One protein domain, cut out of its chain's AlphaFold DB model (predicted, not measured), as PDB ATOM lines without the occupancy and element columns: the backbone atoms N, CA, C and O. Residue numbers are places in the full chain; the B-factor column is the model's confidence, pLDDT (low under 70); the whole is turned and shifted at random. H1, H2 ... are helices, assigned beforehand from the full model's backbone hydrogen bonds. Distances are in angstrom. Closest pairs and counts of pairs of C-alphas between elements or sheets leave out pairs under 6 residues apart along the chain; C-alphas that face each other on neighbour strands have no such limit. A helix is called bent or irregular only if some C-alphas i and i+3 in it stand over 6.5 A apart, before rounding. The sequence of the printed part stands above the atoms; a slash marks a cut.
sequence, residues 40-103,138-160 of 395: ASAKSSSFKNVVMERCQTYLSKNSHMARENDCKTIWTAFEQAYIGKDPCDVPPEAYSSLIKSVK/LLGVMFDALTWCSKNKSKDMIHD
ATOM      1  N   ALA A  40      41.552 -27.940 -49.847       43.19
ATOM      2  CA  ALA A  40      41.840 -28.494 -48.523       43.19
ATOM      3  C   ALA A  40      41.506 -29.996 -48.443       43.19
ATOM      4  O   ALA A  40      42.299 -30.779 -47.914       43.19
ATOM      5  N   SER A  41      40.382 -30.416 -49.034       38.06
ATOM      6  CA  SER A  41      39.978 -31.825 -49.113       38.06
ATOM      7  C   SER A  41      40.942 -32.659 -49.977       38.06
ATOM      8  O   SER A  41      41.323 -33.761 -49.581       38.06
ATOM      9  N   ALA A  42      41.443 -32.099 -51.084       39.97
ATOM     10  CA  ALA A  42      42.422 -32.742 -51.968       39.97
ATOM     11  C   ALA A  42      43.849 -32.844 -51.379       39.97
ATOM     12  O   ALA A  42      44.623 -33.709 -51.783       39.97
ATOM     13  N   LYS A  43      44.228 -31.988 -50.415       44.84
ATOM     14  CA  LYS A  43      45.511 -32.107 -49.685       44.84
ATOM     15  C   LYS A  43      45.447 -33.129 -48.548       44.84
ATOM     16  O   LYS A  43      46.408 -33.866 -48.333       44.84
ATOM     17  N   SER A  44      44.309 -33.205 -47.853       49.03
ATOM     18  CA  SER A  44      44.054 -34.209 -46.809       49.03
ATOM     19  C   SER A  44      44.135 -35.634 -47.362       49.03
ATOM     20  O   SER A  44      44.696 -36.510 -46.703       49.03
ATOM     21  N   SER A  45      43.675 -35.859 -48.600       51.41
ATOM     22  CA  SER A  45      43.692 -37.190 -49.210       51.41
ATOM     23  C   SER A  45      45.101 -37.759 -49.373       51.41
ATOM     24  O   SER A  45      45.280 -38.934 -49.106       51.41
ATOM     25  N   SER A  46      46.130 -36.975 -49.721       64.06
ATOM     26  CA  SER A  46      47.485 -37.532 -49.913       64.06
ATOM     27  C   SER A  46      48.134 -37.991 -48.606       64.06
ATOM     28  O   SER A  46      48.713 -39.072 -48.564       64.06
ATOM     29  N   PHE A  47      48.046 -37.192 -47.540       69.12
ATOM     30  CA  PHE A  47      48.628 -37.553 -46.244       69.12
ATOM     31  C   PHE A  47      47.854 -38.698 -45.586       69.12
ATOM     32  O   PHE A  47      48.453 -39.672 -45.136       69.12
ATOM     33  N   LYS A  48      46.519 -38.627 -45.631       82.25
ATOM     34  CA  LYS A  48      45.641 -39.710 -45.193       82.25
ATOM     35  C   LYS A  48      45.937 -41.005 -45.936       82.25
ATOM     36  O   LYS A  48      46.083 -42.035 -45.296       82.25
ATOM     37  N   ASN A  49      46.072 -40.964 -47.261       80.06
ATOM     38  CA  ASN A  49      46.337 -42.161 -48.057       80.06
ATOM     39  C   ASN A  49      47.674 -42.809 -47.679       80.06
ATOM     40  O   ASN A  49      47.694 -44.015 -47.471       80.06
ATOM     41  N   VAL A  50      48.746 -42.027 -47.500       78.75
ATOM     42  CA  VAL A  50      50.058 -42.553 -47.077       78.75
ATOM     43  C   VAL A  50      49.976 -43.223 -45.704       78.75
ATOM     44  O   VAL A  50      50.454 -44.343 -45.533       78.75
ATOM     45  N   VAL A  51      49.347 -42.568 -44.724       86.06
ATOM     46  CA  VAL A  51      49.204 -43.124 -43.367       86.06
ATOM     47  C   VAL A  51      48.335 -44.388 -43.379       86.06
ATOM     48  O   VAL A  51      48.664 -45.383 -42.729       86.06
ATOM     49  N   MET A  52      47.250 -44.381 -44.157       89.31
ATOM     50  CA  MET A  52      46.343 -45.522 -44.297       89.31
ATOM     51  C   MET A  52      47.006 -46.710 -45.008       89.31
ATOM     52  O   MET A  52      46.868 -47.839 -44.542       89.31
ATOM     53  N   GLU A  53      47.759 -46.474 -46.083       85.50
ATOM     54  CA  GLU A  53      48.489 -47.507 -46.830       85.50
ATOM     55  C   GLU A  53      49.584 -48.153 -45.973       85.50
ATOM     56  O   GLU A  53      49.713 -49.380 -45.932       85.50
ATOM     57  N   ARG A  54      50.340 -47.341 -45.222       90.25
ATOM     58  CA  ARG A  54      51.364 -47.825 -44.285       90.25
ATOM     59  C   ARG A  54      50.762 -48.687 -43.180       90.25
ATOM     60  O   ARG A  54      51.281 -49.765 -42.899       90.25
ATOM     61  N   CYS A  55      49.635 -48.256 -42.614       94.06
ATOM     62  CA  CYS A  55      48.906 -49.040 -41.622       94.06
ATOM     63  C   CYS A  55      48.445 -50.394 -42.184       94.06
ATOM     64  O   CYS A  55      48.709 -51.441 -41.591       94.06
ATOM     65  N   GLN A  56      47.805 -50.393 -43.358       92.81
ATOM     66  CA  GLN A  56      47.319 -51.619 -43.997       92.81
ATOM     67  C   GLN A  56      48.466 -52.578 -44.329       92.81
ATOM     68  O   GLN A  56      48.376 -53.775 -44.055       92.81
ATOM     69  N   THR A  57      49.571 -52.047 -44.851       88.25
ATOM     70  CA  THR A  57      50.774 -52.825 -45.160       88.25
ATOM     71  C   THR A  57      51.346 -53.470 -43.902       88.25
ATOM     72  O   THR A  57      51.638 -54.667 -43.906       88.25
ATOM     73  N   TYR A  58      51.461 -52.717 -42.808       89.06
ATOM     74  CA  TYR A  58      51.967 -53.238 -41.541       89.06
ATOM     75  C   TYR A  58      51.086 -54.367 -40.987       89.06
ATOM     76  O   TYR A  58      51.599 -55.429 -40.634       89.06
ATOM     77  N   LEU A  59      49.761 -54.181 -40.964       91.94
ATOM     78  CA  LEU A  59      48.824 -55.195 -40.465       91.94
ATOM     79  C   LEU A  59      48.758 -56.434 -41.369       91.94
ATOM     80  O   LEU A  59      48.576 -57.541 -40.868       91.94
ATOM     81  N   SER A  60      48.974 -56.282 -42.680       89.38
ATOM     82  CA  SER A  60      49.058 -57.424 -43.602       89.38
ATOM     83  C   SER A  60      50.271 -58.321 -43.323       89.38
ATOM     84  O   SER A  60      50.177 -59.541 -43.451       89.38
ATOM     85  N   LYS A  61      51.391 -57.728 -42.887       86.38
ATOM     86  CA  LYS A  61      52.616 -58.444 -42.502       86.38
ATOM     87  C   LYS A  61      52.556 -58.984 -41.068       86.38
ATOM     88  O   LYS A  61      53.235 -59.958 -40.764       86.38
ATOM     89  N   ASN A  62      51.711 -58.400 -40.216       85.62
ATOM     90  CA  ASN A  62      51.537 -58.757 -38.806       85.62
ATOM     91  C   ASN A  62      50.095 -59.203 -38.526       85.62
ATOM     92  O   ASN A  62      49.338 -58.546 -37.810       85.62
ATOM     93  N   SER A  63      49.706 -60.345 -39.098       82.50
ATOM     94  CA  SER A  63      48.318 -60.836 -39.092       82.50
ATOM     95  C   SER A  63      47.717 -61.062 -37.696       82.50
ATOM     96  O   SER A  63      46.499 -60.973 -37.537       82.50
ATOM     97  N   HIS A  64      48.547 -61.304 -36.677       86.06
ATOM     98  CA  HIS A  64      48.118 -61.394 -35.278       86.06
ATOM     99  C   HIS A  64      47.600 -60.044 -34.745       86.06
ATOM    100  O   HIS A  64      46.569 -60.011 -34.076       86.06
ATOM    101  N   MET A  65      48.221 -58.926 -35.139       83.69
ATOM    102  CA  MET A  65      47.816 -57.570 -34.744       83.69
ATOM    103  C   MET A  65      46.598 -57.052 -35.520       83.69
ATOM    104  O   MET A  65      45.904 -56.152 -35.045       83.69
ATOM    105  N   ALA A  66      46.316 -57.610 -36.702       85.19
ATOM    106  CA  ALA A  66      45.234 -57.167 -37.587       85.19
ATOM    107  C   ALA A  66      43.823 -57.384 -37.008       85.19
ATOM    108  O   ALA A  66      42.872 -56.748 -37.449       85.19
ATOM    109  N   ARG A  67      43.671 -58.273 -36.017       83.25
ATOM    110  CA  ARG A  67      42.391 -58.503 -35.318       83.25
ATOM    111  C   ARG A  67      42.093 -57.454 -34.252       83.25
ATOM    112  O   ARG A  67      40.955 -57.327 -33.812       83.25
ATOM    113  N   GLU A  68      43.126 -56.744 -33.820       86.44
ATOM    114  CA  GLU A  68      43.113 -55.893 -32.635       86.44
ATOM    115  C   GLU A  68      43.280 -54.406 -32.963       86.44
ATOM    116  O   GLU A  68      43.054 -53.559 -32.101       86.44
ATOM    117  N   ASN A  69      43.631 -54.094 -34.212       89.62
ATOM    118  CA  ASN A  69      43.913 -52.751 -34.694       89.62
ATOM    119  C   ASN A  69      43.146 -52.473 -35.991       89.62
ATOM    120  O   ASN A  69      43.180 -53.275 -36.921       89.62
ATOM    121  N   ASP A  70      42.502 -51.306 -36.073       93.12
ATOM    122  CA  ASP A  70      41.790 -50.842 -37.268       93.12
ATOM    123  C   ASP A  70      42.350 -49.495 -37.743       93.12
ATOM    124  O   ASP A  70      42.279 -48.486 -37.039       93.12
ATOM    125  N   CYS A  71      42.875 -49.464 -38.971       93.31
ATOM    126  CA  CYS A  71      43.533 -48.283 -39.533       93.31
ATOM    127  C   CYS A  71      42.624 -47.054 -39.577       93.31
ATOM    128  O   CYS A  71      43.081 -45.933 -39.349       93.31
ATOM    129  N   LYS A  72      41.328 -47.248 -39.843       92.19
ATOM    130  CA  LYS A  72      40.361 -46.147 -39.913       92.19
ATOM    131  C   LYS A  72      40.108 -45.542 -38.531       92.19
ATOM    132  O   LYS A  72      39.989 -44.322 -38.409       92.19
ATOM    133  N   THR A  73      40.065 -46.377 -37.500       91.50
ATOM    134  CA  THR A  73      39.911 -45.979 -36.098       91.50
ATOM    135  C   THR A  73      41.137 -45.215 -35.608       91.50
ATOM    136  O   THR A  73      40.986 -44.127 -35.053       91.50
ATOM    137  N   ILE A  74      42.342 -45.711 -35.901       92.75
ATOM    138  CA  ILE A  74      43.609 -45.046 -35.544       92.75
ATOM    139  C   ILE A  74      43.714 -43.683 -36.237       92.75
ATOM    140  O   ILE A  74      44.025 -42.673 -35.608       92.75
ATOM    141  N   TRP A  75      43.375 -43.626 -37.527       89.69
ATOM    142  CA  TRP A  75      43.331 -42.379 -38.285       89.69
ATOM    143  C   TRP A  75      42.329 -41.371 -37.706       89.69
ATOM    144  O   TRP A  75      42.639 -40.190 -37.562       89.69
ATOM    145  N   THR A  76      41.139 -41.837 -37.323       85.88
ATOM    146  CA  THR A  76      40.118 -40.982 -36.700       85.88
ATOM    147  C   THR A  76      40.608 -40.437 -35.356       85.88
ATOM    148  O   THR A  76      40.413 -39.258 -35.066       85.88
ATOM    149  N   ALA A  77      41.290 -41.258 -34.552       87.75
ATOM    150  CA  ALA A  77      41.880 -40.829 -33.285       87.75
ATOM    151  C   ALA A  77      43.006 -39.798 -33.487       87.75
ATOM    152  O   ALA A  77      43.114 -38.851 -32.709       87.75
ATOM    153  N   PHE A  78      43.802 -39.945 -34.553       87.06
ATOM    154  CA  PHE A  78      44.790 -38.948 -34.966       87.06
ATOM    155  C   PHE A  78      44.106 -37.629 -35.345       87.06
ATOM    156  O   PHE A  78      44.442 -36.599 -34.775       87.06
ATOM    157  N   GLU A  79      43.102 -37.643 -36.229       81.75
ATOM    158  CA  GLU A  79      42.357 -36.433 -36.625       81.75
ATOM    159  C   GLU A  79      41.720 -35.722 -35.419       81.75
ATOM    160  O   GLU A  79      41.761 -34.493 -35.316       81.75
ATOM    161  N   GLN A  80      41.171 -36.488 -34.474       78.50
ATOM    162  CA  GLN A  80      40.530 -35.960 -33.270       78.50
ATOM    163  C   GLN A  80      41.490 -35.243 -32.319       78.50
ATOM    164  O   GLN A  80      41.051 -34.330 -31.616       78.50
ATOM    165  N   ALA A  81      42.786 -35.572 -32.332       76.06
ATOM    166  CA  ALA A  81      43.791 -34.852 -31.546       76.06
ATOM    167  C   ALA A  81      43.875 -33.355 -31.926       76.06
ATOM    168  O   ALA A  81      44.315 -32.534 -31.115       76.06
ATOM    169  N   TYR A  82      43.391 -32.997 -33.123       67.69
ATOM    170  CA  TYR A  82      43.465 -31.658 -33.715       67.69
ATOM    171  C   TYR A  82      42.131 -30.905 -33.766       67.69
ATOM    172  O   TYR A  82      42.105 -29.737 -34.159       67.69
ATOM    173  N   ILE A  83      41.006 -31.523 -33.390       55.75
ATOM    174  CA  ILE A  83      39.694 -30.869 -33.508       55.75
ATOM    175  C   ILE A  83      39.636 -29.649 -32.578       55.75
ATOM    176  O   ILE A  83      39.736 -29.765 -31.357       55.75
ATOM    177  N   GLY A  84      39.468 -28.467 -33.176       52.19
ATOM    178  CA  GLY A  84      39.382 -27.189 -32.464       52.19
ATOM    179  C   GLY A  84      40.717 -26.635 -31.951       52.19
ATOM    180  O   GLY A  84      40.697 -25.690 -31.164       52.19
ATOM    181  N   LYS A  85      41.861 -27.198 -32.371       57.31
ATOM    182  CA  LYS A  85      43.214 -26.789 -31.946       57.31
ATOM    183  C   LYS A  85      44.118 -26.531 -33.153       57.31
ATOM    184  O   LYS A  85      43.909 -27.099 -34.221       57.31
ATOM    185  N   ASP A  86      45.141 -25.695 -32.986       62.66
ATOM    186  CA  ASP A  86      46.216 -25.568 -33.978       62.66
ATOM    187  C   ASP A  86      47.071 -26.851 -33.950       62.66
ATOM    188  O   ASP A  86      47.567 -27.199 -32.876       62.66
ATOM    189  N   PRO A  87      47.291 -27.555 -35.082       62.78
ATOM    190  CA  PRO A  87      48.164 -28.731 -35.157       62.78
ATOM    191  C   PRO A  87      49.586 -28.544 -34.629       62.78
ATOM    192  O   PRO A  87      50.244 -29.520 -34.268       62.78
ATOM    193  N   CYS A  88      50.047 -27.298 -34.548       68.12
ATOM    194  CA  CYS A  88      51.354 -26.910 -34.031       68.12
ATOM    195  C   CYS A  88      51.343 -26.496 -32.554       68.12
ATOM    196  O   CYS A  88      52.397 -26.150 -32.018       68.12
ATOM    197  N   ASP A  89      50.175 -26.503 -31.916       69.25
ATOM    198  CA  ASP A  89      49.960 -26.128 -30.515       69.25
ATOM    199  C   ASP A  89      49.079 -27.166 -29.796       69.25
ATOM    200  O   ASP A  89      48.294 -26.863 -28.898       69.25
ATOM    201  N   VAL A  90      49.192 -28.425 -30.228       70.88
ATOM    202  CA  VAL A  90      48.502 -29.555 -29.610       70.88
ATOM    203  C   VAL A  90      49.298 -30.021 -28.391       70.88
ATOM    204  O   VAL A  90      50.442 -30.456 -28.549       70.88
ATOM    205  N   PRO A  91      48.717 -29.968 -27.181       78.25
ATOM    206  CA  PRO A  91      49.405 -30.421 -25.983       78.25
ATOM    207  C   PRO A  91      49.589 -31.953 -26.035       78.25
ATOM    208  O   PRO A  91      48.719 -32.639 -26.588       78.25
ATOM    209  N   PRO A  92      50.687 -32.518 -25.492       75.88
ATOM    210  CA  PRO A  92      50.991 -33.952 -25.573       75.88
ATOM    211  C   PRO A  92      49.834 -34.873 -25.153       75.88
ATOM    212  O   PRO A  92      49.638 -35.946 -25.719       75.88
ATOM    213  N   GLU A  93      49.008 -34.431 -24.207       80.44
ATOM    214  CA  GLU A  93      47.860 -35.167 -23.675       80.44
ATOM    215  C   GLU A  93      46.763 -35.394 -24.724       80.44
ATOM    216  O   GLU A  93      46.018 -36.372 -24.641       80.44
ATOM    217  N   ALA A  94      46.671 -34.539 -25.746       78.31
ATOM    218  CA  ALA A  94      45.704 -34.701 -26.829       78.31
ATOM    219  C   ALA A  94      46.013 -35.916 -27.724       78.31
ATOM    220  O   ALA A  94      45.105 -36.447 -28.360       78.31
ATOM    221  N   TYR A  95      47.257 -36.410 -27.715       82.75
ATOM    222  CA  TYR A  95      47.644 -37.649 -28.396       82.75
ATOM    223  C   TYR A  95      47.307 -38.906 -27.582       82.75
ATOM    224  O   TYR A  95      47.450 -40.016 -28.092       82.75
ATOM    225  N   SER A  96      46.825 -38.776 -26.339       83.88
ATOM    226  CA  SER A  96      46.519 -39.928 -25.476       83.88
ATOM    227  C   SER A  96      45.503 -40.877 -26.115       83.88
ATOM    228  O   SER A  96      45.674 -42.092 -26.048       83.88
ATOM    229  N   SER A  97      44.477 -40.338 -26.779       83.31
ATOM    230  CA  SER A  97      43.469 -41.142 -27.481       83.31
ATOM    231  C   SER A  97      44.050 -41.881 -28.687       83.31
ATOM    232  O   SER A  97      43.702 -43.036 -28.908       83.31
ATOM    233  N   LEU A  98      44.974 -41.256 -29.425       87.69
ATOM    234  CA  LEU A  98      45.690 -41.898 -30.529       87.69
ATOM    235  C   LEU A  98      46.573 -43.040 -30.020       87.69
ATOM    236  O   LEU A  98      46.482 -44.157 -30.523       87.69
ATOM    237  N   ILE A  99      47.366 -42.788 -28.981       86.62
ATOM    238  CA  ILE A  99      48.256 -43.793 -28.389       86.62
ATOM    239  C   ILE A  99      47.447 -44.988 -27.863       86.62
ATOM    240  O   ILE A  99      47.836 -46.130 -28.074       86.62
ATOM    241  N   LYS A 100      46.284 -44.745 -27.243       86.31
ATOM    242  CA  LYS A 100      45.382 -45.802 -26.744       86.31
ATOM    243  C   LYS A 100      44.615 -46.544 -27.839       86.31
ATOM    244  O   LYS A 100      44.099 -47.624 -27.571       86.31
ATOM    245  N   SER A 101      44.497 -45.967 -29.036       86.31
ATOM    246  CA  SER A 101      43.783 -46.591 -30.159       86.31
ATOM    247  C   SER A 101      44.568 -47.728 -30.817       86.31
ATOM    248  O   SER A 101      43.992 -48.485 -31.596       86.31
ATOM    249  N   VAL A 102      45.857 -47.856 -30.491       89.12
ATOM    250  CA  VAL A 102      46.737 -48.907 -30.995       89.12
ATOM    251  C   VAL A 102      47.068 -49.893 -29.889       89.12
ATOM    252  O   VAL A 102      47.530 -49.522 -28.812       89.12
ATOM    253  N   LYS A 103      46.869 -51.172 -30.189       86.50
ATOM    254  CA  LYS A 103      47.360 -52.282 -29.383       86.50
ATOM    255  C   LYS A 103      48.661 -52.793 -29.983       86.50
ATOM    256  O   LYS A 103      48.672 -53.287 -31.111       86.50
ATOM    257  N   LEU A 138      53.448 -50.110 -34.962       89.94
ATOM    258  CA  LEU A 138      52.355 -49.711 -35.857       89.94
ATOM    259  C   LEU A 138      52.236 -48.179 -35.985       89.94
ATOM    260  O   LEU A 138      52.175 -47.661 -37.098       89.94
ATOM    261  N   LEU A 139      52.246 -47.443 -34.865       89.25
ATOM    262  CA  LEU A 139      52.205 -45.973 -34.895       89.25
ATOM    263  C   LEU A 139      53.477 -45.372 -35.500       89.25
ATOM    264  O   LEU A 139      53.387 -44.393 -36.239       89.25
ATOM    265  N   GLY A 140      54.640 -45.960 -35.215       86.75
ATOM    266  CA  GLY A 140      55.899 -45.545 -35.818       86.75
ATOM    267  C   GLY A 140      55.856 -45.646 -37.326       86.75
ATOM    268  O   GLY A 140      55.968 -44.625 -37.983       86.75
ATOM    269  N   VAL A 141      55.576 -46.825 -37.882       85.25
ATOM    270  CA  VAL A 141      55.472 -47.024 -39.334       85.25
ATOM    271  C   VAL A 141      54.451 -46.070 -39.947       85.25
ATOM    272  O   VAL A 141      54.737 -45.431 -40.960       85.25
ATOM    273  N   MET A 142      53.276 -45.923 -39.326       90.00
ATOM    274  CA  MET A 142      52.219 -45.030 -39.815       90.00
ATOM    275  C   MET A 142      52.686 -43.581 -39.969       90.00
ATOM    276  O   MET A 142      52.347 -42.950 -40.972       90.00
ATOM    277  N   PHE A 143      53.475 -43.071 -39.021       86.31
ATOM    278  CA  PHE A 143      53.840 -41.655 -38.943       86.31
ATOM    279  C   PHE A 143      55.337 -41.366 -39.148       86.31
ATOM    280  O   PHE A 143      55.742 -40.206 -39.076       86.31
ATOM    281  N   ASP A 144      56.152 -42.381 -39.454       80.94
ATOM    282  CA  ASP A 144      57.606 -42.252 -39.581       80.94
ATOM    283  C   ASP A 144      57.982 -41.243 -40.667       80.94
ATOM    284  O   ASP A 144      57.434 -41.256 -41.779       80.94
ATOM    285  N   ALA A 145      58.928 -40.369 -40.326       69.00
ATOM    286  CA  ALA A 145      59.390 -39.251 -41.141       69.00
ATOM    287  C   ALA A 145      58.275 -38.300 -41.634       69.00
ATOM    288  O   ALA A 145      58.501 -37.502 -42.547       69.00
ATOM    289  N   LEU A 146      57.076 -38.337 -41.037       69.25
ATOM    290  CA  LEU A 146      56.000 -37.401 -41.351       69.25
ATOM    291  C   LEU A 146      56.048 -36.207 -40.393       69.25
ATOM    292  O   LEU A 146      56.167 -36.359 -39.184       69.25
ATOM    293  N   THR A 147      55.932 -34.993 -40.932       66.62
ATOM    294  CA  THR A 147      55.829 -33.758 -40.140       66.62
ATOM    295  C   THR A 147      54.476 -33.119 -40.403       66.62
ATOM    296  O   THR A 147      54.200 -32.759 -41.540       66.62
ATOM    297  N   TRP A 148      53.641 -32.962 -39.376       71.00
ATOM    298  CA  TRP A 148      52.277 -32.412 -39.495       71.00
ATOM    299  C   TRP A 148      52.107 -31.024 -38.858       71.00
ATOM    300  O   TRP A 148      51.021 -30.450 -38.913       71.00
ATOM    301  N   CYS A 149      53.172 -30.460 -38.278       60.84
ATOM    302  CA  CYS A 149      53.181 -29.115 -37.714       60.84
ATOM    303  C   CYS A 149      54.425 -28.313 -38.141       60.84
ATOM    304  O   CYS A 149      55.537 -28.833 -38.166       60.84
ATOM    305  N   SER A 150      54.247 -27.031 -38.479       47.62
ATOM    306  CA  SER A 150      55.338 -26.094 -38.785       47.62
ATOM    307  C   SER A 150      54.948 -24.689 -38.317       47.62
ATOM    308  O   SER A 150      54.028 -24.081 -38.869       47.62
ATOM    309  N   LYS A 151      55.606 -24.165 -37.271       40.84
ATOM    310  CA  LYS A 151      55.372 -22.788 -36.797       40.84
ATOM    311  C   LYS A 151      56.049 -21.781 -37.743       40.84
ATOM    312  O   LYS A 151      57.235 -21.883 -38.034       40.84
ATOM    313  N   ASN A 152      55.268 -20.761 -38.114       39.88
ATOM    314  CA  ASN A 152      55.575 -19.569 -38.921       39.88
ATOM    315  C   ASN A 152      55.707 -19.744 -40.448       39.88
ATOM    316  O   ASN A 152      56.719 -20.194 -40.974       39.88
ATOM    317  N   LYS A 153      54.675 -19.245 -41.153       46.91
ATOM    318  CA  LYS A 153      54.650 -18.778 -42.557       46.91
ATOM    319  C   LYS A 153      55.674 -19.433 -43.503       46.91
ATOM    320  O   LYS A 153      56.483 -18.747 -44.119       46.91
ATOM    321  N   SER A 154      55.587 -20.741 -43.701       35.34
ATOM    322  CA  SER A 154      56.034 -21.383 -44.938       35.34
ATOM    323  C   SER A 154      55.331 -22.729 -45.105       35.34
ATOM    324  O   SER A 154      55.012 -23.422 -44.149       35.34
ATOM    325  N   LYS A 155      54.970 -22.980 -46.359       43.12
ATOM    326  CA  LYS A 155      53.998 -23.940 -46.875       43.12
ATOM    327  C   LYS A 155      54.279 -25.419 -46.528       43.12
ATOM    328  O   LYS A 155      55.428 -25.837 -46.479       43.12
ATOM    329  N   ASP A 156      53.181 -26.183 -46.492       37.00
ATOM    330  CA  ASP A 156      52.992 -27.555 -47.008       37.00
ATOM    331  C   ASP A 156      53.817 -28.722 -46.403       37.00
ATOM    332  O   ASP A 156      55.012 -28.873 -46.661       37.00
ATOM    333  N   MET A 157      53.080 -29.635 -45.754       39.25
ATOM    334  CA  MET A 157      53.329 -31.084 -45.710       39.25
ATOM    335  C   MET A 157      53.425 -31.658 -47.128       39.25
ATOM    336  O   MET A 157      52.394 -31.741 -47.791       39.25
ATOM    337  N   ILE A 158      54.611 -32.087 -47.574       40.28
ATOM    338  CA  ILE A 158      54.788 -33.068 -48.662       40.28
ATOM    339  C   ILE A 158      56.054 -33.897 -48.381       40.28
ATOM    340  O   ILE A 158      57.081 -33.351 -47.983       40.28
ATOM    341  N   HIS A 159      55.931 -35.210 -48.602       39.84
ATOM    342  CA  HIS A 159      57.000 -36.195 -48.805       39.84
ATOM    343  C   HIS A 159      57.961 -35.683 -49.889       39.84
ATOM    344  O   HIS A 159      57.599 -35.675 -51.062       39.84
ATOM    345  N   ASP A 160      59.154 -35.220 -49.524       47.44
ATOM    346  CA  ASP A 160      60.230 -35.037 -50.499       47.44
ATOM    347  C   ASP A 160      61.049 -36.340 -50.516       47.44
ATOM    348  O   ASP A 160      61.918 -36.512 -49.657       47.44
TER     349      ASP A 160
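Overview. This is residues 40 to 103 and 138 to 160 of the 395 residues of the protein "Metalloendopeptidase" of Bagarius yarrelli (UniProt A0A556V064). What does one see first? A long helix, H1, makes the base of a back-and-forth stack: H2 packs across it, running back, and H3 packs on H2 on the side away from H1. The short helix H4 packs on H1 beside H2, and a tail without a named element, residues 144 to 160, loops away and folds back at one end. What is it made of, and how large is it? The printed part has 87 residues with four named helices, H1, H2, H3 and H4 along the chain, and no named strand, so the class is all helix. It is compact, with a radius of gyration of the C-alphas of 13.5 A, and spans 44 by 29 by 21 A.

Along the chain. Where is the longest helix? H1 is residues 40 to 61, 32.4 A from C-alpha 40 at (41.840, -28.494, -48.523) to C-alpha 61 at (52.616, -58.444, -42.502). Where are the others? H2 is residues 71 to 80, 14.1 A long; H3 is residues 92 to 100, 13.2 A; H4 is residues 138 to 143, 8.8 A, ending with C-alpha 143 at (53.840, -41.655, -38.943). Is any helix irregular? H3 is, but only just: C-alphas 94 and 97 are 6.8 A apart.

Arrangement. What touches H1? With residues 48 to 56 alone it touches H2, at a steep tilt of 42 degrees, opposite ways, as a helical hairpin; the closest C-alphas are those of Cys 55 and Cys 71, 5.8 A apart. With residues 50 to 59 alone it touches H4, at a shallow tilt of 30 degrees, opposite ways; the closest C-alphas are those of Val 51 and Met 142, 5.0 A apart. Where is H3? It touches H2 in a second helical hairpin, at a shallow tilt of 18 degrees, opposite ways, the closest C-alphas being those of Ala 77 and Leu 98, 4.8 A apart. H1 and H3 are apart, H2 and H4 are near each other, and H3 and H4 are close but not clearly touching, with the C-alphas of Ile 99 and Leu 139 7.9 A apart. How do the backbones run? Every O i to N i+4 pair is within hydrogen-bond range in H2 and H4, against 16 of 18 in H1 and 2 of 5 in H3, where 4 of 6 O i to N i+3 pairs are.

Size, cuts and confidence. How far does it reach? The two C-alphas farthest apart, those of His 64 and Lys 153, are 43.7 A apart. Is it cut? Residues 104 to 137 are not printed, and C-alphas 103 and 138 are 8.6 A apart across the cut; of the links printed whole, H2 to H3 is long and H1 to H2 short. Where is confidence low? The mean pLDDT of the printed part is 73.7, and residues 40 to 47, 82 to 89, 145 to 147 and 149 to 160 are under 70.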